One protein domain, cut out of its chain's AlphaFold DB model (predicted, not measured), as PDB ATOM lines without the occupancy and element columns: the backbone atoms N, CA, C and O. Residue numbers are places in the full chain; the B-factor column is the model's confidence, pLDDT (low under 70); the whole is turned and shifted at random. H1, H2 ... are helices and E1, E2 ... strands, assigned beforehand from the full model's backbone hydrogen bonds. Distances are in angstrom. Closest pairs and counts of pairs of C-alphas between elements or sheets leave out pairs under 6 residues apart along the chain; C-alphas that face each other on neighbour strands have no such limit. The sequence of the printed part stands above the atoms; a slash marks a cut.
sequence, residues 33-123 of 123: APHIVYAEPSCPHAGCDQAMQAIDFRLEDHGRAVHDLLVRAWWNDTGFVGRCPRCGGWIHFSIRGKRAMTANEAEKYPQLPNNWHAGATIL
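Overview. This is residues 33 to 123 of the 123 residues of an uncharacterized protein of Planctomycetaceae bacterium (UniProt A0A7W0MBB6). A small antiparallel sheet of three strands, E3, E4 and E5, sits near the middle of a compact domain, with the short helix H3 over one of its faces. The longest helix, H2, only grazes the sheet with residues 69 to 75 and has the short helix H1 at its other end, while the small hairpin of E1 and E2 lies away from the sheet, on the side farther from H3. The printed part has 91 residues, with three named helices and five named strands in the order E1 E2 H1 H2 E3 E4 E5 H3; the class is mixed, helices and strands, and under half of the residues, 40 of 91, are in named elements. The larger sheet has the order E3 - E4 - E5 and the smaller E1 - E2, both antiparallel. The radius of gyration of the C-alphas is 11.8 A, and the outline is rounded, with spans of 35 by 28 by 23 A.

Along the chain. Start at C-alpha 80, at (-11.124, 29.609, -42.985), where strand E3 begins; it holds residues 80 to 83 and is 10.7 A long. Next find E4 at residues 90 to 94, 13.3 A from first to last C-alpha, and E5 at residues 97 to 101, 12.9 A. Helix H3 follows at residues 103 to 106, and its last C-alpha is at (-5.128, 24.252, -45.597). Go back along the chain to H2, residues 64 to 75, which runs 16.2 A from C-alpha 64 at (-13.815, 43.736, -49.746). Before it come H1, residues 59 to 62, 5.6 A, and the strands E1, residues 35 to 37, 7.3 A, and E2, residues 54 to 56, 6.9 A.

Arrangement. Begin with the sheet E3 E4 E5, a meander, each strand the antiparallel neighbour of the one before. E3 and E4 form a hairpin, their directions at 146 degrees; look at N 91 and O 82, 2.8 A apart, within hydrogen-bond range. E4 and E5 form another hairpin, at 155 degrees, with N 92 and O 99 at 2.8 A. E3 and E5 are the edge strands. H3 is on the sheet at a height of 8.7 A and only just over E4, with 3 of its 4 C-alphas falling on that strand; the closest C-alphas of H3 and E4 are those of Ala 103 and Trp 90, 6.6 A apart. H2 only grazes the sheet with its residues 69 to 75, and its closest C-alpha pair with E4 is Trp 74 and Ser 94, 6.2 A. H1 and H2 touch, H2 with residues 66 to 71 alone; their closest C-alphas are those of Leu 59 and His 67, 5.0 A. E1 and E2 are a hairpin at 176 degrees, with N 36 and O 55 at 2.9 A, and both are apart from E3, E4 and E5. Residues 55 to 56 of E2 also pair, antiparallel, with residues 121 to 122. In H2, 7 of 8 O i to N i+4 pairs are within hydrogen-bond range; H1 and H3 are too short for such a pair.

Size, cuts and confidence. The two C-alphas farthest apart are those of Gly 47 and Arg 64, at 35.2 A. The link from E1 to E2, 16 residues, is long, and residues 107 to 123 form a second long stretch with no named element, which ends at the chain's last residue, Leu 123. The printed part has no cut. The mean pLDDT of the printed part is 95.0, and no printed residue is under 70.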
ATOM      1  N   ALA A  33     -18.659  40.747 -39.499       78.19
ATOM      2  CA  ALA A  33     -17.294  40.279 -39.323       78.19
ATOM      3  C   ALA A  33     -17.203  39.335 -38.105       78.19
ATOM      4  O   ALA A  33     -17.820  39.595 -37.060       78.19
ATOM      5  N   PRO A  34     -16.467  38.217 -38.229       83.38
ATOM      6  CA  PRO A  34     -16.355  37.230 -37.173       83.38
ATOM      7  C   PRO A  34     -15.517  37.764 -36.012       83.38
ATOM      8  O   PRO A  34     -14.322  38.024 -36.147       83.38
ATOM      9  N   HIS A  35     -16.155  37.835 -34.851       89.56
ATOM     10  CA  HIS A  35     -15.506  37.888 -33.549       89.56
ATOM     11  C   HIS A  35     -15.907  36.627 -32.780       89.56
ATOM     12  O   HIS A  35     -17.068  36.209 -32.823       89.56
ATOM     13  N   ILE A  36     -14.961  35.980 -32.107       93.44
ATOM     14  CA  ILE A  36     -15.216  34.699 -31.441       93.44
ATOM     15  C   ILE A  36     -14.429  34.566 -30.147       93.44
ATOM     16  O   ILE A  36     -13.304  35.044 -30.044       93.44
ATOM     17  N   VAL A  37     -15.021  33.864 -29.181       94.88
ATOM     18  CA  VAL A  37     -14.349  33.368 -27.980       94.88
ATOM     19  C   VAL A  37     -14.401  31.842 -28.004       94.88
ATOM     20  O   VAL A  37     -15.476  31.244 -27.963       94.88
ATOM     21  N   TYR A  38     -13.240  31.208 -28.105       95.12
ATOM     22  CA  TYR A  38     -13.071  29.763 -28.105       95.12
ATOM     23  C   TYR A  38     -13.006  29.195 -26.681       95.12
ATOM     24  O   TYR A  38     -12.538  29.850 -25.753       95.12
ATOM     25  N   ALA A  39     -13.438  27.940 -26.523       94.00
ATOM     26  CA  ALA A  39     -13.308  27.213 -25.258       94.00
ATOM     27  C   ALA A  39     -11.837  26.911 -24.929       94.00
ATOM     28  O   ALA A  39     -11.370  27.222 -23.837       94.00
ATOM     29  N   GLU A  40     -11.098  26.366 -25.899       95.00
ATOM     30  CA  GLU A  40      -9.653  26.165 -25.774       95.00
ATOM     31  C   GLU A  40      -8.936  27.519 -25.870       95.00
ATOM     32  O   GLU A  40      -9.185  28.242 -26.837       95.00
ATOM     33  N   PRO A  41      -8.052  27.905 -24.936       96.12
ATOM     34  CA  PRO A  41      -7.490  29.256 -24.911       96.12
ATOM     35  C   PRO A  41      -6.265  29.443 -25.812       96.12
ATOM     36  O   PRO A  41      -5.943  30.567 -26.181       96.12
ATOM     37  N   SER A  42      -5.576  28.370 -26.195       97.69
ATOM     38  CA  SER A  42      -4.278  28.438 -26.872       97.69
ATOM     39  C   SER A  42      -4.301  27.860 -28.286       97.69
ATOM     40  O   SER A  42      -5.255  27.205 -28.706       97.69
ATOM     41  N   CYS A  43      -3.235  28.121 -29.043       97.81
ATOM     42  CA  CYS A  43      -2.963  27.484 -30.329       97.81
ATOM     43  C   CYS A  43      -3.141  25.950 -30.248       97.81
ATOM     44  O   CYS A  43      -2.625  25.326 -29.324       97.81
ATOM     45  N   PRO A  44      -3.818  25.313 -31.223       97.94
ATOM     46  CA  PRO A  44      -4.079  23.871 -31.191       97.94
ATOM     47  C   PRO A  44      -2.864  23.006 -31.569       97.94
ATOM     48  O   PRO A  44      -2.959  21.780 -31.551       97.94
ATOM     49  N   HIS A  45      -1.739  23.607 -31.973       98.12
ATOM     50  CA  HIS A  45      -0.513  22.862 -32.277       98.12
ATOM     51  C   HIS A  45       0.204  22.455 -30.991       98.12
ATOM     52  O   HIS A  45       0.437  23.286 -30.112       98.12
ATOM     53  N   ALA A  46       0.616  21.189 -30.910       96.75
ATOM     54  CA  ALA A  46       1.352  20.666 -29.766       96.75
ATOM     55  C   ALA A  46       2.630  21.483 -29.503       96.75
ATOM     56  O   ALA A  46       3.411  21.750 -30.417       96.75
ATOM     57  N   GLY A  47       2.834  21.882 -28.247       95.88
ATOM     58  CA  GLY A  47       3.991  22.679 -27.832       95.88
ATOM     59  C   GLY A  47       3.894  24.179 -28.136       95.88
ATOM     60  O   GLY A  47       4.846  24.900 -27.852       95.88
ATOM     61  N   CYS A  48       2.774  24.670 -28.682       97.81
ATOM     62  CA  CYS A  48       2.529  26.100 -28.853       97.81
ATOM     63  C   CYS A  48       1.469  26.607 -27.864       97.81
ATOM     64  O   CYS A  48       0.306  26.236 -27.922       97.81
ATOM     65  N   ASP A  49       1.871  27.524 -26.997       96.31
ATOM     66  CA  ASP A  49       1.075  28.168 -25.944       96.31
ATOM     67  C   ASP A  49       0.621  29.586 -26.333       96.31
ATOM     68  O   ASP A  49       0.253  30.383 -25.476       96.31
ATOM     69  N   GLN A  50       0.651  29.932 -27.626       97.38
ATOM     70  CA  GLN A  50       0.145  31.226 -28.092       97.38
ATOM     71  C   GLN A  50      -1.322  31.394 -27.678       97.38
ATOM     72  O   GLN A  50      -2.164  30.599 -28.102       97.38
ATOM     73  N   ALA A  51      -1.612  32.435 -26.896       96.56
ATOM     74  CA  ALA A  51      -2.971  32.804 -26.513       96.56
ATOM     75  C   ALA A  51      -3.780  33.188 -27.759       96.56
ATOM     76  O   ALA A  51      -3.289  33.931 -28.617       96.56
ATOM     77  N   MET A  52      -4.957  32.576 -27.898       95.62
ATOM     78  CA  MET A  52      -5.882  32.673 -29.033       95.62
ATOM     79  C   MET A  52      -7.310  32.320 -28.578       95.62
ATOM     80  O   MET A  52      -8.022  31.571 -29.265       95.62
ATOM     81  N   GLN A  53      -7.705  32.753 -27.382       96.81
ATOM     82  CA  GLN A  53      -9.021  32.456 -26.837       96.81
ATOM     83  C   GLN A  53     -10.055  33.350 -27.502       96.81
ATOM     84  O   GLN A  53     -11.017  32.832 -28.064       96.81
ATOM     85  N   ALA A  54      -9.843  34.665 -27.474       95.19
ATOM     86  CA  ALA A  54     -10.722  35.619 -28.128       95.19
ATOM     87  C   ALA A  54     -10.024  36.223 -29.344       95.19
ATOM     88  O   ALA A  54      -8.889  36.686 -29.255       95.19
ATOM     89  N   ILE A  55     -10.698  36.193 -30.491       96.44
ATOM     90  CA  ILE A  55     -10.171  36.742 -31.736       96.44
ATOM     91  C   ILE A  55     -11.230  37.635 -32.367       96.44
ATOM     92  O   ILE A  55     -12.342  37.182 -32.649       96.44
ATOM     93  N   ASP A  56     -10.857  38.883 -32.617       95.50
ATOM     94  CA  ASP A  56     -11.493  39.730 -33.620       95.50
ATOM     95  C   ASP A  56     -10.576  39.748 -34.844       95.50
ATOM     96  O   ASP A  56      -9.455  40.263 -34.784       95.50
ATOM     97  N   PHE A  57     -11.028  39.124 -35.935       95.31
ATOM     98  CA  PHE A  57     -10.215  38.952 -37.139       95.31
ATOM     99  C   PHE A  57     -10.070  40.230 -37.961       95.31
ATOM    100  O   PHE A  57      -9.177  40.263 -38.807       95.31
ATOM    101  N   ARG A  58     -10.925  41.245 -37.743       93.94
ATOM    102  CA  ARG A  58     -10.826  42.544 -38.428       93.94
ATOM    103  C   ARG A  58     -10.763  42.415 -39.956       93.94
ATOM    104  O   ARG A  58      -9.959  43.053 -40.632       93.94
ATOM    105  N   LEU A  59     -11.591  41.529 -40.518       93.50
ATOM    106  CA  LEU A  59     -11.543  41.160 -41.940       93.50
ATOM    107  C   LEU A  59     -11.759  42.352 -42.882       93.50
ATOM    108  O   LEU A  59     -11.257  42.352 -44.007       93.50
ATOM    109  N   GLU A  60     -12.498  43.359 -42.425       90.62
ATOM    110  CA  GLU A  60     -12.739  44.620 -43.116       90.62
ATOM    111  C   GLU A  60     -11.444  45.377 -43.454       90.62
ATOM    112  O   GLU A  60     -11.371  46.021 -44.504       90.62
ATOM    113  N   ASP A  61     -10.394  45.217 -42.643       92.06
ATOM    114  CA  ASP A  61      -9.105  45.892 -42.824       92.06
ATOM    115  C   ASP A  61      -8.282  45.272 -43.981       92.06
ATOM    116  O   ASP A  61      -7.286  45.841 -44.431       92.06
ATOM    117  N   HIS A  62      -8.717  44.127 -44.525       91.69
ATOM    118  CA  HIS A  62      -8.085  43.434 -45.657       91.69
ATOM    119  C   HIS A  62      -8.781  43.672 -47.007       91.69
ATOM    120  O   HIS A  62      -8.404  43.080 -48.024       91.69
ATOM    121  N   GLY A  63      -9.776  44.559 -47.038       91.75
ATOM    122  CA  GLY A  63     -10.509  44.917 -48.244       91.75
ATOM    123  C   GLY A  63     -11.610  43.923 -48.622       91.75
ATOM    124  O   GLY A  63     -11.651  42.767 -48.195       91.75
ATOM    125  N   ARG A  64     -12.526  44.394 -49.474       91.69
ATOM    126  CA  ARG A  64     -13.815  43.736 -49.746       91.69
ATOM    127  C   ARG A  64     -13.695  42.298 -50.260       91.69
ATOM    128  O   ARG A  64     -14.478  41.446 -49.867       91.69
ATOM    129  N   ALA A  65     -12.705  42.013 -51.108       92.75
ATOM    130  CA  ALA A  65     -12.524  40.678 -51.682       92.75
ATOM    131  C   ALA A  65     -12.181  39.615 -50.622       92.75
ATOM    132  O   ALA A  65     -12.681  38.494 -50.695       92.75
ATOM    133  N   VAL A  66     -11.351  39.971 -49.634       93.38
ATOM    134  CA  VAL A  66     -11.005  39.086 -48.513       93.38
ATOM    135  C   VAL A  66     -12.175  39.011 -47.538       93.38
ATOM    136  O   VAL A  66     -12.598  37.914 -47.180       93.38
ATOM    137  N   HIS A  67     -12.732  40.167 -47.169       93.06
ATOM    138  CA  HIS A  67     -13.879  40.268 -46.273       93.06
ATOM    139  C   HIS A  67     -15.047  39.380 -46.725       93.06
ATOM    140  O   HIS A  67     -15.428  38.460 -46.004       93.06
ATOM    141  N   ASP A  68     -15.573  39.593 -47.933       92.19
ATOM    142  CA  ASP A  68     -16.793  38.924 -48.402       92.19
ATOM    143  C   ASP A  68     -16.595  37.401 -48.506       92.19
ATOM    144  O   ASP A  68     -17.476  36.619 -48.135       92.19
ATOM    145  N   LEU A  69     -15.417  36.961 -48.966       94.81
ATOM    146  CA  LEU A  69     -15.071  35.542 -49.065       94.81
ATOM    147  C   LEU A  69     -15.054  34.868 -47.688       94.81
ATOM    148  O   LEU A  69     -15.653  33.805 -47.506       94.81
ATOM    149  N   LEU A  70     -14.354  35.472 -46.728       95.31
ATOM    150  CA  LEU A  70     -14.121  34.881 -45.414       95.31
ATOM    151  C   LEU A  70     -15.354  34.985 -44.508       95.31
ATOM    152  O   LEU A  70     -15.656  34.028 -43.798       95.31
ATOM    153  N   VAL A  71     -16.123  36.076 -44.589       93.25
ATOM    154  CA  VAL A  71     -17.423  36.214 -43.910       93.25
ATOM    155  C   VAL A  71     -18.403  35.158 -44.414       93.25
ATOM    156  O   VAL A  71     -19.031  34.464 -43.613       93.25
ATOM    157  N   ARG A  72     -18.494  34.948 -45.733       92.81
ATOM    158  CA  ARG A  72     -19.337  33.884 -46.297       92.81
ATOM    159  C   ARG A  72     -18.903  32.497 -45.818       92.81
ATOM    160  O   ARG A  72     -19.750  31.689 -45.437       92.81
ATOM    161  N   ALA A  73     -17.601  32.218 -45.834       95.00
ATOM    162  CA  ALA A  73     -17.057  30.940 -45.381       95.00
ATOM    163  C   ALA A  73     -17.283  30.708 -43.877       95.00
ATOM    164  O   ALA A  73     -17.524  29.585 -43.440       95.00
ATOM    165  N   TRP A  74     -17.252  31.768 -43.073       94.75
ATOM    166  CA  TRP A  74     -17.570  31.698 -41.652       94.75
ATOM    167  C   TRP A  74     -19.025  31.284 -41.419       94.75
ATOM    168  O   TRP A  74     -19.299  30.302 -40.726       94.75
ATOM    169  N   TRP A  75     -19.965  31.997 -42.040       91.44
ATOM    170  CA  TRP A  75     -21.390  31.797 -41.782       91.44
ATOM    171  C   TRP A  75     -21.961  30.515 -42.406       91.44
ATOM    172  O   TRP A  75     -22.896  29.920 -41.857       91.44
ATOM    173  N   ASN A  76     -21.343  29.996 -43.471       90.75
ATOM    174  CA  ASN A  76     -21.722  28.712 -44.063       90.75
ATOM    175  C   ASN A  76     -21.109  27.477 -43.360       90.75
ATOM    176  O   ASN A  76     -21.297  26.364 -43.847       90.75
ATOM    177  N   ASP A  77     -20.435  27.655 -42.214       88.81
ATOM    178  CA  ASP A  77     -19.779  26.604 -41.405       88.81
ATOM    179  C   ASP A  77     -18.513  25.989 -42.044       88.81
ATOM    180  O   ASP A  77     -17.930  25.058 -41.490       88.81
ATOM    181  N   THR A  78     -18.034  26.519 -43.180       95.31
ATOM    182  CA  THR A  78     -16.754  26.094 -43.786       95.31
ATOM    183  C   THR A  78     -15.566  26.575 -42.957       95.31
ATOM    184  O   THR A  78     -14.567  25.867 -42.827       95.31
ATOM    185  N   GLY A  79     -15.667  27.774 -42.382       96.25
ATOM    186  CA  GLY A  79     -14.556  28.468 -41.743       96.25
ATOM    187  C   GLY A  79     -13.456  28.858 -42.734       96.25
ATOM    188  O   GLY A  79     -13.627  28.804 -43.953       96.25
ATOM    189  N   PHE A  80     -12.304  29.242 -42.203       97.88
ATOM    190  CA  PHE A  80     -11.124  29.609 -42.985       97.88
ATOM    191  C   PHE A  80      -9.848  29.272 -42.225       97.88
ATOM    192  O   PHE A  80      -9.887  28.906 -41.050       97.88
ATOM    193  N   VAL A  81      -8.705  29.354 -42.900       98.31
ATOM    194  CA  VAL A  81      -7.410  28.988 -42.319       98.31
ATOM    195  C   VAL A  81      -6.486  30.185 -42.186       98.31
ATOM    196  O   VAL A  81      -6.465  31.065 -43.039       98.31
ATOM    197  N   GLY A  82      -5.686  30.205 -41.128       97.88
ATOM    198  CA  GLY A  82      -4.635  31.197 -40.926       97.88
ATOM    199  C   GLY A  82      -3.437  30.583 -40.223       97.88
ATOM    200  O   GLY A  82      -3.549  29.554 -39.555       97.88
ATOM    201  N   ARG A  83      -2.268  31.202 -40.378       97.94
ATOM    202  CA  ARG A  83      -1.064  30.771 -39.660       97.94
ATOM    203  C   ARG A  83      -1.048  31.332 -38.245       97.94
ATOM    204  O   ARG A  83      -1.377  32.499 -38.040       97.94
ATOM    205  N   CYS A  84      -0.622  30.513 -37.288       97.62
ATOM    206  CA  CYS A  84      -0.312  30.959 -35.937       97.62
ATOM    207  C   CYS A  84       0.809  32.012 -35.975       97.62
ATOM    208  O   CYS A  84       1.852  31.732 -36.573       97.62
ATOM    209  N   PRO A  85       0.666  33.170 -35.303       96.94
ATOM    210  CA  PRO A  85       1.707  34.200 -35.286       96.94
ATOM    211  C   PRO A  85       2.987  33.755 -34.564       96.94
ATOM    212  O   PRO A  85       4.048  34.320 -34.807       96.94
ATOM    213  N   ARG A  86       2.909  32.734 -33.696       97.25
ATOM    214  CA  ARG A  86       4.053  32.243 -32.916       97.25
ATOM    215  C   ARG A  86       4.769  31.064 -33.562       97.25
ATOM    216  O   ARG A  86       5.971  31.131 -33.780       97.25
ATOM    217  N   CYS A  87       4.061  29.967 -33.838       97.75
ATOM    218  CA  CYS A  87       4.688  28.753 -34.384       97.75
ATOM    219  C   CYS A  87       4.615  28.647 -35.913       97.75
ATOM    220  O   CYS A  87       5.181  27.720 -36.484       97.75
ATOM    221  N   GLY A  88       3.881  29.539 -36.591       97.56
ATOM    222  CA  GLY A  88       3.696  29.504 -38.045       97.56
ATOM    223  C   GLY A  88       2.817  28.360 -38.569       97.56
ATOM    224  O   GLY A  88       2.575  28.293 -39.774       97.56
ATOM    225  N   GLY A  89       2.330  27.473 -37.692       97.81
ATOM    226  CA  GLY A  89       1.475  26.343 -38.052       97.81
ATOM    227  C   GLY A  89       0.100  26.780 -38.557       97.81
ATOM    228  O   GLY A  89      -0.447  27.784 -38.099       97.81
ATOM    229  N   TRP A  90      -0.472  26.016 -39.490       98.50
ATOM    230  CA  TRP A  90      -1.808  26.275 -40.030       98.50
ATOM    231  C   TRP A  90      -2.897  25.916 -39.022       98.50
ATOM    232  O   TRP A  90      -2.867  24.845 -38.413       98.50
ATOM    233  N   ILE A  91      -3.865  26.811 -38.858       98.38
ATOM    234  CA  ILE A  91      -5.012  26.647 -37.972       98.38
ATOM    235  C   ILE A  91      -6.282  26.830 -38.798       98.38
ATOM    236  O   ILE A  91      -6.416  27.826 -39.506       98.38
ATOM    237  N   HIS A  92      -7.218  25.889 -38.682       98.44
ATOM    238  CA  HIS A  92      -8.609  26.093 -39.082       98.44
ATOM    239  C   HIS A  92      -9.331  26.894 -38.013       98.44
ATOM    240  O   HIS A  92      -9.293  26.502 -36.846       98.44
ATOM    241  N   PHE A  93     -10.027  27.948 -38.412       97.88
ATOM    242  CA  PHE A  93     -10.932  28.713 -37.569       97.88
ATOM    243  C   PHE A  93     -12.358  28.537 -38.085       97.88
ATOM    244  O   PHE A  93     -12.649  28.784 -39.256       97.88
ATOM    245  N   SER A  94     -13.263  28.122 -37.203       95.44
ATOM    246  CA  SER A  94     -14.701  28.051 -37.471       95.44
ATOM    247  C   SER A  94     -15.493  28.542 -36.264       95.44
ATOM    248  O   SER A  94     -14.929  28.723 -35.183       95.44
ATOM    249  N   ILE A  95     -16.811  28.675 -36.422       91.56
ATOM    250  CA  ILE A  95     -17.736  28.987 -35.320       91.56
ATOM    251  C   ILE A  95     -17.679  27.918 -34.216       91.56
ATOM    252  O   ILE A  95     -17.929  28.208 -33.050       91.56
ATOM    253  N   ARG A  96     -17.333  26.673 -34.565       91.38
ATOM    254  CA  ARG A  96     -17.333  25.538 -33.629       91.38
ATOM    255  C   ARG A  96     -16.051  25.415 -32.817       91.38
ATOM    256  O   ARG A  96     -16.053  24.768 -31.775       91.38
ATOM    257  N   GLY A  97     -14.949  25.970 -33.305       95.31
ATOM    258  CA  GLY A  97     -13.650  25.767 -32.686       95.31
ATOM    259  C   GLY A  97     -12.492  26.058 -33.622       95.31
ATOM    260  O   GLY A  97     -12.669  26.503 -34.761       95.31
ATOM    261  N   LYS A  98     -11.299  25.751 -33.115       97.12
ATOM    262  CA  LYS A  98     -10.052  25.816 -33.865       97.12
ATOM    263  C   LYS A  98      -9.322  24.478 -33.851       97.12
ATOM    264  O   LYS A  98      -9.365  23.758 -32.857       97.12
ATOM    265  N   ARG A  99      -8.660  24.147 -34.960       97.94
ATOM    266  CA  ARG A  99      -7.960  22.866 -35.161       97.94
ATOM    267  C   ARG A  99      -6.624  23.079 -35.866       97.94
ATOM    268  O   ARG A  99      -6.545  23.857 -36.809       97.94
ATOM    269  N   ALA A 100      -5.594  22.348 -35.443       98.31
ATOM    270  CA  ALA A 100      -4.317  22.283 -36.147       98.31
ATOM    271  C   ALA A 100      -4.466  21.568 -37.502       98.31
ATOM    272  O   ALA A 100      -5.133  20.536 -37.599       98.31
ATOM    273  N   MET A 101      -3.833  22.109 -38.541       97.62
ATOM    274  CA  MET A 101      -3.871  21.571 -39.902       97.62
ATOM    275  C   MET A 101      -2.474  21.446 -40.507       97.62
ATOM    276  O   MET A 101      -1.546  22.176 -40.149       97.62
ATOM    277  N   THR A 102      -2.351  20.551 -41.482       97.88
ATOM    278  CA  THR A 102      -1.222  20.501 -42.416       97.88
ATOM    279  C   THR A 102      -1.393  21.523 -43.548       97.88
ATOM    280  O   THR A 102      -2.491  22.022 -43.793       97.88
ATOM    281  N   ALA A 103      -0.312  21.818 -44.279       97.06
ATOM    282  CA  ALA A 103      -0.364  22.717 -45.438       97.06
ATOM    283  C   ALA A 103      -1.309  22.202 -46.542       97.06
ATOM    284  O   ALA A 103      -2.158  22.952 -47.012       97.06
ATOM    285  N   ASN A 104      -1.240  20.908 -46.872       97.81
ATOM    286  CA  ASN A 104      -2.081  20.296 -47.911       97.81
ATOM    287  C   ASN A 104      -3.576  20.330 -47.562       97.81
ATOM    288  O   ASN A 104      -4.430  20.409 -48.443       97.81
ATOM    289  N   GLU A 105      -3.930  20.224 -46.279       97.56
ATOM    290  CA  GLU A 105      -5.323  20.407 -45.874       97.56
ATOM    291  C   GLU A 105      -5.736  21.882 -45.976       97.56
ATOM    292  O   GLU A 105      -6.855  22.162 -46.399       97.56
ATOM    293  N   ALA A 106      -4.852  22.815 -45.604       97.44
ATOM    294  CA  ALA A 106      -5.128  24.252 -45.597       97.44
ATOM    295  C   ALA A 106      -5.404  24.819 -47.003       97.44
ATOM    296  O   ALA A 106      -6.212  25.731 -47.151       97.44
ATOM    297  N   GLU A 107      -4.809  24.240 -48.048       97.19
ATOM    298  CA  GLU A 107      -5.068  24.596 -49.456       97.19
ATOM    299  C   GLU A 107      -6.537  24.441 -49.876       97.19
ATOM    300  O   GLU A 107      -6.976  25.067 -50.838       97.19
ATOM    301  N   LYS A 108      -7.318  23.639 -49.147       97.06
ATOM    302  CA  LYS A 108      -8.733  23.378 -49.449       97.06
ATOM    303  C   LYS A 108      -9.685  24.431 -48.880       97.06
ATOM    304  O   LYS A 108     -10.889  24.337 -49.115       97.06
ATOM    305  N   TYR A 109      -9.175  25.397 -48.119       97.94
ATOM    306  CA  TYR A 109      -9.975  26.397 -47.422       97.94
ATOM    307  C   TYR A 109      -9.608  27.812 -47.870       97.94
ATOM    308  O   TYR A 109      -8.458  28.066 -48.238       97.94
ATOM    309  N   PRO A 110     -10.552  28.766 -47.781       97.75
ATOM    310  CA  PRO A 110     -10.222  30.180 -47.855       97.75
ATOM    311  C   PRO A 110      -9.152  30.527 -46.818       97.75
ATOM    312  O   PRO A 110      -9.233  30.092 -45.667       97.75
ATOM    313  N   GLN A 111      -8.142  31.289 -47.231       97.56
ATOM    314  CA  GLN A 111      -6.989  31.598 -46.392       97.56
ATOM    315  C   GLN A 111      -7.010  33.061 -45.965       97.56
ATOM    316  O   GLN A 111      -7.239  33.958 -46.777       97.56
ATOM    317  N   LEU A 112      -6.728  33.292 -44.688       97.12
ATOM    318  CA  LEU A 112      -6.346  34.596 -44.172       97.12
ATOM    319  C   LEU A 112      -5.018  35.038 -44.809       97.12
ATOM    320  O   LEU A 112      -4.144  34.196 -45.044       97.12
ATOM    321  N   PRO A 113      -4.814  36.349 -45.026       95.56
ATOM    322  CA  PRO A 113      -3.510  36.880 -45.412       95.56
ATOM    323  C   PRO A 113      -2.409  36.441 -44.435       95.56
ATOM    324  O   PRO A 113      -2.645  36.325 -43.234       95.56
ATOM    325  N   ASN A 114      -1.179  36.244 -44.917       92.75
ATOM    326  CA  ASN A 114      -0.071  35.749 -44.081       92.75
ATOM    327  C   ASN A 114       0.180  36.596 -42.816       92.75
ATOM    328  O   ASN A 114       0.607  36.070 -41.789       92.75
ATOM    329  N   ASN A 115      -0.102  37.896 -42.881       92.50
ATOM    330  CA  ASN A 115       0.074  38.870 -41.808       92.50
ATOM    331  C   ASN A 115      -1.243  39.278 -41.121       92.50
ATOM    332  O   ASN A 115      -1.284  40.335 -40.502       92.50
ATOM    333  N   TRP A 116      -2.311  38.479 -41.219       95.31
ATOM    334  CA  TRP A 116      -3.631  38.798 -40.644       95.31
ATOM    335  C   TRP A 116      -3.570  39.234 -39.169       95.31
ATOM    336  O   TRP A 116      -4.257  40.158 -38.743       95.31
ATOM    337  N   HIS A 117      -2.676  38.615 -38.396       95.00
ATOM    338  CA  HIS A 117      -2.482  38.885 -36.973       95.00
ATOM    339  C   HIS A 117      -1.975  40.304 -36.668       95.00
ATOM    340  O   HIS A 117      -2.028  40.717 -35.518       95.00
ATOM    341  N   ALA A 118      -1.474  41.045 -37.662       94.25
ATOM    342  CA  ALA A 118      -1.049  42.431 -37.483       94.25
ATOM    343  C   ALA A 118      -2.233  43.406 -37.354       94.25
ATOM    344  O   ALA A 118      -2.083  44.455 -36.733       94.25
ATOM    345  N   GLY A 119      -3.382  43.075 -37.954       91.38
ATOM    346  CA  GLY A 119      -4.619  43.860 -37.848       91.38
ATOM    347  C   GLY A 119      -5.609  43.302 -36.827       91.38
ATOM    348  O   GLY A 119      -6.445  44.041 -36.323       91.38
ATOM    349  N   ALA A 120      -5.514  42.011 -36.502       94.75
ATOM    350  CA  ALA A 120      -6.430  41.346 -35.584       94.75
ATOM    351  C   ALA A 120      -6.186  41.706 -34.109       94.75
ATOM    352  O   ALA A 120      -5.057  41.951 -33.683       94.75
ATOM    353  N   THR A 121      -7.244  41.620 -33.301       95.31
ATOM    354  CA  THR A 121      -7.117  41.564 -31.836       95.31
ATOM    355  C   THR A 121      -7.132  40.104 -31.401       95.31
ATOM    356  O   THR A 121      -8.072  39.379 -31.723       95.31
ATOM    357  N   ILE A 122      -6.099  39.671 -30.674       94.50
ATOM    358  CA  ILE A 122      -5.948  38.299 -30.175       94.50
ATOM    359  C   ILE A 122      -5.696  38.368 -28.666       94.50
ATOM    360  O   ILE A 122      -4.721  38.991 -28.241       94.50
ATOM    361  N   LEU A 123      -6.567  37.732 -27.879       88.12
ATOM    362  CA  LEU A 123      -6.487  37.637 -26.416       88.12
ATOM    363  C   LEU A 123      -6.421  36.178 -25.961       88.12
ATOM    364  O   LEU A 123      -7.112  35.322 -26.570       88.12
TER     365      LEU A 123